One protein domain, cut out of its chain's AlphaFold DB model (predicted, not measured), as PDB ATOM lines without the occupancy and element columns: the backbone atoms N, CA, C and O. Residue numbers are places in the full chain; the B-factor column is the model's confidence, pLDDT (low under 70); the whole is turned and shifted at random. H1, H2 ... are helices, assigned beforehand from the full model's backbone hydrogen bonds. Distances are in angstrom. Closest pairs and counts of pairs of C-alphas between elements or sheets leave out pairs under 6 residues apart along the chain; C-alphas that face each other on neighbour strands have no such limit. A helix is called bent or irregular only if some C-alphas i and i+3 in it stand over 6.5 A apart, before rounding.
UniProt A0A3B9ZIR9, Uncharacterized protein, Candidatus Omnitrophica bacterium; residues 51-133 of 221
ATOM      1  N   ALA A  51       4.290  46.838  37.047       72.62
ATOM      2  CA  ALA A  51       4.866  47.058  35.720       72.62
ATOM      3  C   ALA A  51       5.223  48.529  35.411       72.62
ATOM      4  O   ALA A  51       5.734  48.808  34.329       72.62
ATOM      5  N   VAL A  52       4.992  49.476  36.331       81.88
ATOM      6  CA  VAL A  52       5.224  50.911  36.083       81.88
ATOM      7  C   VAL A  52       6.503  51.384  36.772       81.88
ATOM      8  O   VAL A  52       6.642  51.289  37.991       81.88
ATOM      9  N   VAL A  53       7.433  51.936  35.993       83.81
ATOM     10  CA  VAL A  53       8.714  52.469  36.482       83.81
ATOM     11  C   VAL A  53       8.795  53.983  36.312       83.81
ATOM     12  O   VAL A  53       8.176  54.569  35.421       83.81
ATOM     13  N   LYS A  54       9.568  54.643  37.180       81.31
ATOM     14  CA  LYS A  54       9.622  56.111  37.225       81.31
ATOM     15  C   LYS A  54      10.661  56.683  36.274       81.31
ATOM     16  O   LYS A  54      10.515  57.809  35.801       81.31
ATOM     17  N   THR A  55      11.725  55.930  36.001       87.75
ATOM     18  CA  THR A  55      12.883  56.436  35.261       87.75
ATOM     19  C   THR A  55      13.206  55.598  34.029       87.75
ATOM     20  O   THR A  55      13.004  54.387  33.993       87.75
ATOM     21  N   MET A  56      13.794  56.238  33.016       87.06
ATOM     22  CA  MET A  56      14.310  55.536  31.834       87.06
ATOM     23  C   MET A  56      15.484  54.600  32.166       87.06
ATOM     24  O   MET A  56      15.756  53.680  31.402       87.06
ATOM     25  N   GLU A  57      16.192  54.829  33.277       88.69
ATOM     26  CA  GLU A  57      17.257  53.936  33.752       88.69
ATOM     27  C   GLU A  57      16.687  52.599  34.235       88.69
ATOM     28  O   GLU A  57      17.238  51.543  33.931       88.69
ATOM     29  N   GLU A  58      15.547  52.635  34.924       86.25
ATOM     30  CA  GLU A  58      14.812  51.433  35.320       86.25
ATOM     31  C   GLU A  58      14.259  50.699  34.094       86.25
ATOM     32  O   GLU A  58      14.422  49.483  34.005       86.25
ATOM     33  N   VAL A  59      13.711  51.425  33.107       87.12
ATOM     34  CA  VAL A  59      13.301  50.833  31.817       87.12
ATOM     35  C   VAL A  59      14.483  50.134  31.147       87.12
ATOM     36  O   VAL A  59      14.373  48.974  30.765       87.12
ATOM     37  N   ALA A  60      15.629  50.810  31.042       91.06
ATOM     38  CA  ALA A  60      16.840  50.271  30.428       91.06
ATOM     39  C   ALA A  60      17.311  48.982  31.117       91.06
ATOM     40  O   ALA A  60      17.646  48.008  30.447       91.06
ATOM     41  N   LYS A  61      17.281  48.958  32.455       89.38
ATOM     42  CA  LYS A  61      17.680  47.799  33.256       89.38
ATOM     43  C   LYS A  61      16.727  46.615  33.099       89.38
ATOM     44  O   LYS A  61      17.190  45.482  33.043       89.38
ATOM     45  N   VAL A  62      15.416  46.858  33.056       86.31
ATOM     46  CA  VAL A  62      14.416  45.785  32.919       86.31
ATOM     47  C   VAL A  62      14.373  45.236  31.493       86.31
ATOM     48  O   VAL A  62      14.193  44.037  31.304       86.31
ATOM     49  N   MET A  63      14.571  46.099  30.498       85.31
ATOM     50  CA  MET A  63      14.573  45.731  29.080       85.31
ATOM     51  C   MET A  63      15.939  45.234  28.578       85.31
ATOM     52  O   MET A  63      16.054  44.913  27.401       85.31
ATOM     53  N   ASP A  64      16.958  45.191  29.445       89.44
ATOM     54  CA  ASP A  64      18.346  44.814  29.128       89.44
ATOM     55  C   ASP A  64      18.928  45.571  27.918       89.44
ATOM     56  O   ASP A  64      19.550  45.019  27.011       89.44
ATOM     57  N   VAL A  65      18.701  46.888  27.882       91.81
ATOM     58  CA  VAL A  65      19.205  47.775  26.825       91.81
ATOM     59  C   VAL A  65      20.006  48.929  27.409       91.81
ATOM     60  O   VAL A  65      19.811  49.362  28.541       91.81
ATOM     61  N   ALA A  66      20.905  49.498  26.606       93.12
ATOM     62  CA  ALA A  66      21.620  50.705  27.000       93.12
ATOM     63  C   ALA A  66      20.651  51.886  27.196       93.12
ATOM     64  O   ALA A  66      19.734  52.093  26.402       93.12
ATOM     65  N   TYR A  67      20.925  52.745  28.179       92.25
ATOM     66  CA  TYR A  67      20.135  53.957  28.440       92.25
ATOM     67  C   TYR A  67      19.942  54.840  27.189       92.25
ATOM     68  O   TYR A  67      18.850  55.345  26.931       92.25
ATOM     69  N   ARG A  68      20.981  54.961  26.348       93.44
ATOM     70  CA  ARG A  68      20.912  55.690  25.067       93.44
ATOM     71  C   ARG A  68      19.857  55.124  24.110       93.44
ATOM     72  O   ARG A  68      19.255  55.881  23.352       93.44
ATOM     73  N   THR A  69      19.623  53.814  24.143       91.38
ATOM     74  CA  THR A  69      18.591  53.151  23.338       91.38
ATOM     75  C   THR A  69      17.202  53.594  23.784       91.38
ATOM     76  O   THR A  69      16.397  53.986  22.944       91.38
ATOM     77  N   VAL A  70      16.957  53.654  25.094       91.44
ATOM     78  CA  VAL A  70      15.687  54.140  25.658       91.44
ATOM     79  C   VAL A  70      15.472  55.627  25.357       91.44
ATOM     80  O   VAL A  70      14.371  56.036  24.994       91.44
ATOM     81  N   GLN A  71      16.526  56.453  25.407       92.81
ATOM     82  CA  GLN A  71      16.433  57.859  24.987       92.81
ATOM     83  C   GLN A  71      16.023  58.003  23.518       92.81
ATOM     84  O   GLN A  71      15.206  58.863  23.178       92.81
ATOM     85  N   ARG A  72      16.574  57.158  22.642       92.25
ATOM     86  CA  ARG A  72      16.163  57.111  21.239       92.25
ATOM     87  C   ARG A  72      14.710  56.658  21.111       92.25
ATOM     88  O   ARG A  72      13.967  57.301  20.383       92.25
ATOM     89  N   TRP A  73      14.290  55.622  21.837       93.19
ATOM     90  CA  TRP A  73      12.895  55.176  21.836       93.19
ATOM     91  C   TRP A  73      11.941  56.300  22.229       93.19
ATOM     92  O   TRP A  73      10.933  56.495  21.559       93.19
ATOM     93  N   LYS A  74      12.290  57.110  23.235       90.69
ATOM     94  CA  LYS A  74      11.502  58.296  23.598       90.69
ATOM     95  C   LYS A  74      11.335  59.267  22.430       90.69
ATOM     96  O   LYS A  74      10.231  59.743  22.185       90.69
ATOM     97  N   LYS A  75      12.418  59.561  21.702       91.31
ATOM     98  CA  LYS A  75      12.369  60.419  20.506       91.31
ATOM     99  C   LYS A  75      11.518  59.798  19.392       91.31
ATOM    100  O   LYS A  75      10.854  60.526  18.664       91.31
ATOM    101  N   ASP A  76      11.534  58.474  19.301       88.25
ATOM    102  CA  ASP A  76      10.794  57.687  18.317       88.25
ATOM    103  C   ASP A  76       9.324  57.431  18.731       88.25
ATOM    104  O   ASP A  76       8.608  56.748  18.004       88.25
ATOM    105  N   GLY A  77       8.860  57.979  19.864       89.88
ATOM    106  CA  GLY A  77       7.458  57.911  20.297       89.88
ATOM    107  C   GLY A  77       7.127  56.813  21.312       89.88
ATOM    108  O   GLY A  77       5.996  56.336  21.325       89.88
ATOM    109  N   MET A  78       8.087  56.399  22.145       91.12
ATOM    110  CA  MET A  78       7.859  55.440  23.237       91.12
ATOM    111  C   MET A  78       6.686  55.874  24.143       91.12
ATOM    112  O   MET A  78       6.676  57.033  24.575       91.12
ATOM    113  N   PRO A  79       5.751  54.962  24.477       89.00
ATOM    114  CA  PRO A  79       4.627  55.250  25.363       89.00
ATOM    115  C   PRO A  79       5.062  55.783  26.732       89.00
ATOM    116  O   PRO A  79       6.044  55.325  27.322       89.00
ATOM    117  N   THR A  80       4.309  56.756  27.241       89.19
ATOM    118  CA  THR A  80       4.463  57.320  28.588       89.19
ATOM    119  C   THR A  80       3.091  57.541  29.202       89.19
ATOM    120  O   THR A  80       2.182  58.013  28.516       89.19
ATOM    121  N   THR A  81       2.946  57.275  30.498       82.62
ATOM    122  CA  THR A  81       1.696  57.541  31.216       82.62
ATOM    123  C   THR A  81       1.455  59.047  31.368       82.62
ATOM    124  O   THR A  81       2.363  59.867  31.201       82.62
ATOM    125  N   LYS A  82       0.223  59.441  31.725       74.06
ATOM    126  CA  LYS A  82      -0.159  60.856  31.932       74.06
ATOM    127  C   LYS A  82       0.669  61.562  33.015       74.06
ATOM    128  O   LYS A  82       0.801  62.779  32.978       74.06
ATOM    129  N   GLU A  83       1.230  60.795  33.944       75.62
ATOM    130  CA  GLU A  83       2.074  61.274  35.044       75.62
ATOM    131  C   GLU A  83       3.569  61.306  34.674       75.62
ATOM    132  O   GLU A  83       4.405  61.705  35.481       75.62
ATOM    133  N   GLY A  84       3.923  60.909  33.445       77.75
ATOM    134  CA  GLY A  84       5.305  60.865  32.964       77.75
ATOM    135  C   GLY A  84       6.084  59.617  33.388       77.75
ATOM    136  O   GLY A  84       7.305  59.586  33.221       77.75
ATOM    137  N   PHE A  85       5.397  58.599  33.916       85.88
ATOM    138  CA  PHE A  85       5.968  57.285  34.209       85.88
ATOM    139  C   PHE A  85       5.950  56.375  32.974       85.88
ATOM    140  O   PHE A  85       5.343  56.689  31.946       85.88
ATOM    141  N   TYR A  86       6.641  55.245  33.072       87.19
ATOM    142  CA  TYR A  86       6.824  54.294  31.981       87.19
ATOM    143  C   TYR A  86       6.156  52.973  32.337       87.19
ATOM    144  O   TYR A  86       6.554  52.326  33.306       87.19
ATOM    145  N   ASP A  87       5.163  52.575  31.551       88.69
ATOM    146  CA  ASP A  87       4.578  51.242  31.635       88.69
ATOM    147  C   ASP A  87       5.425  50.272  30.801       88.69
ATOM    148  O   ASP A  87       5.579  50.426  29.587       88.69
ATOM    149  N   LEU A  88       6.033  49.294  31.469       86.44
ATOM    150  CA  LEU A  88       6.930  48.335  30.836       86.44
ATOM    151  C   LEU A  88       6.206  47.412  29.851       86.44
ATOM    152  O   LEU A  88       6.824  46.990  28.873       86.44
ATOM    153  N   ASP A  89       4.937  47.088  30.088       86.31
ATOM    154  CA  ASP A  89       4.187  46.176  29.225       86.31
ATOM    155  C   ASP A  89       3.743  46.892  27.945       86.31
ATOM    156  O   ASP A  89       3.920  46.357  26.848       86.31
ATOM    157  N   GLU A  90       3.305  48.151  28.050       87.12
ATOM    158  CA  GLU A  90       3.030  48.985  26.871       87.12
ATOM    159  C   GLU A  90       4.292  49.218  26.027       87.12
ATOM    160  O   GLU A  90       4.250  49.137  24.796       87.12
ATOM    161  N   ILE A  91       5.437  49.466  26.674       89.44
ATOM    162  CA  ILE A  91       6.716  49.679  25.982       89.44
ATOM    163  C   ILE A  91       7.173  48.416  25.247       89.44
ATOM    164  O   ILE A  91       7.688  48.528  24.132       89.44
ATOM    165  N   LYS A  92       6.979  47.221  25.822       88.56
ATOM    166  CA  LYS A  92       7.297  45.949  25.151       88.56
ATOM    167  C   LYS A  92       6.472  45.765  23.885       88.56
ATOM    168  O   LYS A  92       7.055  45.561  22.823       88.56
ATOM    169  N   VAL A  93       5.148  45.910  23.983       89.19
ATOM    170  CA  VAL A  93       4.238  45.759  22.837       89.19
ATOM    171  C   VAL A  93       4.573  46.776  21.745       89.19
ATOM    172  O   VAL A  93       4.703  46.415  20.575       89.19
ATOM    173  N   TRP A  94       4.792  48.038  22.120       92.50
ATOM    174  CA  TRP A  94       5.209  49.082  21.184       92.50
ATOM    175  C   TRP A  94       6.537  48.749  20.492       92.50
ATOM    176  O   TRP A  94       6.668  48.919  19.279       92.50
ATOM    177  N   HIS A  95       7.527  48.260  21.242       89.88
ATOM    178  CA  HIS A  95       8.842  47.923  20.704       89.88
ATOM    179  C   HIS A  95       8.792  46.720  19.752       89.88
ATOM    180  O   HIS A  95       9.451  46.735  18.709       89.88
ATOM    181  N   GLU A  96       8.007  45.695  20.085       89.12
ATOM    182  CA  GLU A  96       7.786  44.522  19.235       89.12
ATOM    183  C   GLU A  96       7.099  44.911  17.925       89.12
ATOM    184  O   GLU A  96       7.638  44.618  16.856       89.12
ATOM    185  N   GLN A  97       5.990  45.656  17.996       89.88
ATOM    186  CA  GLN A  97       5.272  46.121  16.808       89.88
ATOM    187  C   GLN A  97       6.174  46.970  15.909       89.88
ATOM    188  O   GLN A  97       6.300  46.711  14.716       89.88
ATOM    189  N   ARG A  98       6.896  47.929  16.495       90.69
ATOM    190  CA  ARG A  98       7.839  48.778  15.761       90.69
ATOM    191  C   ARG A  98       8.917  47.966  15.042       90.69
ATOM    192  O   ARG A  98       9.340  48.339  13.950       90.69
ATOM    193  N   ASN A  99       9.418  46.896  15.655       88.62
ATOM    194  CA  ASN A  99      10.430  46.049  15.027       88.62
ATOM    195  C   ASN A  99       9.860  45.206  13.886       88.62
ATOM    196  O   ASN A  99      10.578  44.993  12.907       88.62
ATOM    197  N   LEU A 100       8.606  44.757  13.996       88.81
ATOM    198  CA  LEU A 100       7.891  44.080  12.913       88.81
ATOM    199  C   LEU A 100       7.696  45.025  11.728       88.81
ATOM    200  O   LEU A 100       8.166  44.709  10.637       88.81
ATOM    201  N   ASP A 101       7.159  46.223  11.961       86.44
ATOM    202  CA  ASP A 101       6.957  47.232  10.915       86.44
ATOM    203  C   ASP A 101       8.290  47.565  10.213       86.44
ATOM    204  O   ASP A 101       8.400  47.558   8.988       86.44
ATOM    205  N   GLN A 102       9.371  47.752  10.984       86.94
ATOM    206  CA  GLN A 102      10.708  47.984  10.424       86.94
ATOM    207  C   GLN A 102      11.286  46.774   9.683       86.94
ATOM    208  O   GLN A 102      12.150  46.936   8.815       86.94
ATOM    209  N   ALA A 103      10.921  45.550  10.055       88.56
ATOM    210  CA  ALA A 103      11.341  44.352   9.340       88.56
ATOM    211  C   ALA A 103      10.598  44.230   8.004       88.56
ATOM    212  O   ALA A 103      11.246  43.969   6.989       88.56
ATOM    213  N   GLU A 104       9.292  44.490   7.992       87.75
ATOM    214  CA  GLU A 104       8.459  44.498   6.789       87.75
ATOM    215  C   GLU A 104       8.902  45.579   5.801       87.75
ATOM    216  O   GLU A 104       9.171  45.272   4.636       87.75
ATOM    217  N   ASP A 105       9.111  46.810   6.272       89.12
ATOM    218  CA  ASP A 105       9.616  47.908   5.445       89.12
ATOM    219  C   ASP A 105      10.976  47.564   4.829       89.12
ATOM    220  O   ASP A 105      11.201  47.734   3.624       89.12
ATOM    221  N   ARG A 106      11.902  47.023   5.633       90.88
ATOM    222  CA  ARG A 106      13.210  46.580   5.128       90.88
ATOM    223  C   ARG A 106      13.061  45.471   4.094       90.88
ATOM    224  O   ARG A 106      13.747  45.517   3.077       90.88
ATOM    225  N   ALA A 107      12.183  44.495   4.313       91.19
ATOM    226  CA  ALA A 107      11.939  43.412   3.364       91.19
ATOM    227  C   ALA A 107      11.364  43.933   2.035       91.19
ATOM    228  O   ALA A 107      11.826  43.526   0.961       91.19
ATOM    229  N   TYR A 108      10.425  44.881   2.093       90.06
ATOM    230  CA  TYR A 108       9.857  45.543   0.920       90.06
ATOM    231  C   TYR A 108      10.942  46.249   0.095       90.06
ATOM    232  O   TYR A 108      11.100  45.980  -1.103       90.06
ATOM    233  N   TRP A 109      11.745  47.103   0.735       90.00
ATOM    234  CA  TRP A 109      12.806  47.843   0.050       90.00
ATOM    235  C   TRP A 109      13.923  46.930  -0.454       90.00
ATOM    236  O   TRP A 109      14.380  47.108  -1.583       90.00
ATOM    237  N   ASN A 110      14.309  45.905   0.310       93.06
ATOM    238  CA  ASN A 110      15.290  44.911  -0.125       93.06
ATOM    239  C   ASN A 110      14.826  44.174  -1.384       93.06
ATOM    240  O   ASN A 110      15.598  44.026  -2.331       93.06
ATOM    241  N   THR A 111      13.552  43.776  -1.437       94.38
ATOM    242  CA  THR A 111      12.963  43.126  -2.617       94.38
ATOM    243  C   THR A 111      13.002  44.052  -3.830       94.38
ATOM    244  O   THR A 111      13.352  43.634  -4.933       94.38
ATOM    245  N   LYS A 112      12.680  45.334  -3.639       92.50
ATOM    246  CA  LYS A 112      12.698  46.331  -4.714       92.50
ATOM    247  C   LYS A 112      14.115  46.608  -5.222       92.50
ATOM    248  O   LYS A 112      14.336  46.627  -6.429       92.50
ATOM    249  N   ILE A 113      15.082  46.748  -4.314       94.19
ATOM    250  CA  ILE A 113      16.504  46.893  -4.650       94.19
ATOM    251  C   ILE A 113      16.992  45.671  -5.427       94.19
ATOM    252  O   ILE A 113      17.671  45.830  -6.438       94.19
ATOM    253  N   LEU A 114      16.633  44.462  -4.990       95.06
ATOM    254  CA  LEU A 114      17.020  43.229  -5.669       95.06
ATOM    255  C   LEU A 114      16.464  43.174  -7.096       95.06
ATOM    256  O   LEU A 114      17.213  42.869  -8.020       95.06
ATOM    257  N   LYS A 115      15.192  43.543  -7.291       94.94
ATOM    258  CA  LYS A 115      14.586  43.647  -8.627       94.94
ATOM    259  C   LYS A 115      15.334  44.640  -9.514       94.94
ATOM    260  O   LYS A 115      15.688  44.297 -10.632       94.94
ATOM    261  N   HIS A 116      15.629  45.839  -9.013       94.12
ATOM    262  CA  HIS A 116      16.368  46.835  -9.790       94.12
ATOM    263  C   HIS A 116      17.793  46.385 -10.127       94.12
ATOM    264  O   HIS A 116      18.251  46.621 -11.241       94.12
ATOM    265  N   LYS A 117      18.476  45.694  -9.206       94.25
ATOM    266  CA  LYS A 117      19.783  45.081  -9.473       94.25
ATOM    267  C   LYS A 117      19.696  44.004 -10.552       94.25
ATOM    268  O   LYS A 117      20.542  43.987 -11.435       94.25
ATOM    269  N   ALA A 118      18.673  43.150 -10.509       94.00
ATOM    270  CA  ALA A 118      18.444  42.143 -11.539       94.00
ATOM    271  C   ALA A 118      18.214  42.792 -12.913       94.00
ATOM    272  O   ALA A 118      18.888  42.433 -13.869       94.00
ATOM    273  N   THR A 119      17.361  43.819 -13.000       93.62
ATOM    274  CA  THR A 119      17.138  44.565 -14.249       93.62
ATOM    275  C   THR A 119      18.414  45.233 -14.764       93.62
ATOM    276  O   THR A 119      18.656  45.256 -15.966       93.62
ATOM    277  N   LEU A 120      19.242  45.780 -13.873       94.62
ATOM    278  CA  LEU A 120      20.518  46.381 -14.252       94.62
ATOM    279  C   LEU A 120      21.479  45.333 -14.826       94.62
ATOM    280  O   LEU A 120      22.028  45.557 -15.900       94.62
ATOM    281  N   LEU A 121      21.604  44.176 -14.173       92.50
ATOM    282  CA  LEU A 121      22.409  43.058 -14.672       92.50
ATOM    283  C   LEU A 121      21.889  42.533 -16.016       92.50
ATOM    284  O   LEU A 121      22.679  42.274 -16.915       92.50
ATOM    285  N   GLU A 122      20.571  42.423 -16.193       91.75
ATOM    286  CA  GLU A 122      19.978  42.052 -17.484       91.75
ATOM    287  C   GLU A 122      20.339  43.056 -18.585       91.75
ATOM    288  O   GLU A 122      20.687  42.652 -19.692       91.75
ATOM    289  N   MET A 123      20.290  44.363 -18.305       91.06
ATOM    290  CA  MET A 123      20.709  45.384 -19.271       91.06
ATOM    291  C   MET A 123      22.208  45.309 -19.582       91.06
ATOM    292  O   MET A 123      22.593  45.502 -20.733       91.06
ATOM    293  N   GLU A 124      23.054  45.020 -18.592       89.94
ATOM    294  CA  GLU A 124      24.496  44.837 -18.791       89.94
ATOM    295  C   GLU A 124      24.800  43.619 -19.662       89.94
ATOM    296  O   GLU A 124      25.593  43.728 -20.596       89.94
ATOM    297  N   VAL A 125      24.120  42.494 -19.417       91.44
ATOM    298  CA  VAL A 125      24.223  41.296 -20.261       91.44
ATOM    299  C   VAL A 125      23.806  41.627 -21.687       91.44
ATOM    300  O   VAL A 125      24.578  41.381 -22.605       91.44
ATOM    301  N   LYS A 126      22.649  42.268 -21.880       88.75
ATOM    302  CA  LYS A 126      22.164  42.653 -23.214       88.75
ATOM    303  C   LYS A 126      23.078  43.648 -23.929       88.75
ATOM    304  O   LYS A 126      23.191  43.637 -25.150       88.75
ATOM    305  N   LYS A 127      23.749  44.526 -23.182       86.88
ATOM    306  CA  LYS A 127      24.776  45.415 -23.731       86.88
ATOM    307  C   LYS A 127      26.015  44.624 -24.164       86.88
ATOM    308  O   LYS A 127      26.560  44.905 -25.226       86.88
ATOM    309  N   ALA A 128      26.448  43.646 -23.368       83.25
ATOM    310  CA  ALA A 128      27.598  42.797 -23.674       83.25
ATOM    311  C   ALA A 128      27.334  41.825 -24.837       83.25
ATOM    312  O   ALA A 128      28.252  41.538 -25.597       83.25
ATOM    313  N   THR A 129      26.094  41.358 -25.010       88.25
ATOM    314  CA  THR A 129      25.676  40.518 -26.147       88.25
ATOM    315  C   THR A 129      25.329  41.323 -27.403       88.25
ATOM    316  O   THR A 129      24.863  40.748 -28.383       88.25
ATOM    317  N   SER A 130      25.559  42.643 -27.398       81.75
ATOM    318  CA  SER A 130      25.237  43.553 -28.508       81.75
ATOM    319  C   SER A 130      23.751  43.565 -28.906       81.75
ATOM    320  O   SER A 130      23.410  43.956 -30.019       81.75
ATOM    321  N   GLU A 131      22.846  43.192 -27.998       84.19
ATOM    322  CA  GLU A 131      21.393  43.292 -28.201       84.19
ATOM    323  C   GLU A 131      20.869  44.725 -28.024       84.19
ATOM    324  O   GLU A 131      19.757  45.045 -28.446       84.19
ATOM    325  N   LEU A 132      21.645  45.599 -27.375       84.06
ATOM    326  CA  LEU A 132      21.289  47.001 -27.154       84.06
ATOM    327  C   LEU A 132      22.223  47.928 -27.926       84.06
ATOM    328  O   LEU A 132      23.435  47.908 -27.721       84.06
ATOM    329  N   MET A 133      21.635  48.809 -28.737       83.06
ATOM    330  CA  MET A 133      22.348  49.895 -29.405       83.06
ATOM    331  C   MET A 133      22.162  51.214 -28.638       83.06
ATOM    332  O   MET A 133      21.041  51.527 -28.212       83.06
TER     333      MET A 133
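AT A GLANCE: This is residues 51 to 133 of the 221 residues of an uncharacterized protein of Candidatus Omnitrophica bacterium (UniProt A0A3B9ZIR9). One long helix, H3, makes the length of this domain, with a small head at the end where H3 begins. The head holds two short helices, H1 and H2, the unnamed stretch of residues 76 to 87, and a short antiparallel pairing of residues 52 to 53 with residues 86 to 87; residues 99 to 122 and 125 to 130 stick out from it as an arm, and the last few residues make a small hook at the far tip. The printed part has 83 residues with three named helices, in the order H1, H2, H3, and no named strand; the class is all helix, with 57 residues in the helices. The whole is extended, with a radius of gyration of the C-alphas of 22.2 A and spans of 69 by 19 by 17 A.

IN THESE COORDINATES: The printed part begins at Ala 51, with its C-alpha at (4.866, 47.058, 35.720). H1 is residues 56 to 62, 9.8 A from first to last C-alpha, and begins at C-alpha 56 at (14.310, 55.536, 31.834). H2 is residues 67 to 75, 12.8 A long. H3 is residues 88 to 128, 58.6 A long, from C-alpha 88 at (6.930, 48.335, 30.836) to C-alpha 128 at (27.598, 42.797, -23.674).

HOW THE PARTS SIT: H1 and H2 touch, and their closest C-alphas, those of Ala 60 and Tyr 67, are 5.3 A apart. Their lines stand at a steep tilt of 61 degrees, and they run opposite ways. H1 and H3 are close but not clearly touching, with the C-alphas of Val 59 and Leu 88 the closest at 6.9 A. The lines of H1 and H3 are about perpendicular, at 85 degrees. H2 and H3 are only just apart, with their closest C-alphas at 8.4 A. H3 touches no helix, and no helix is bent. In H1, H2 and H3 every O i to N i+4 pair is within hydrogen-bond range.

THE WHOLE: The two C-alphas farthest apart are those of Glu 83 and Ser 130, at 69.9 A. The first and last printed C-alphas, those of Ala 51 and Met 133, are 67.5 A apart. Residues 99 to 122, which belong to H3, stand free, and so do residues 125 to 130, of which 125 to 128 belong to H3. The link from H1 to H2 is tight, with 4 residues, and the link from H2 to H3 is long, with 12. The printed part has no cut. The mean pLDDT of the printed part is 88.7, and no printed residue is under 70.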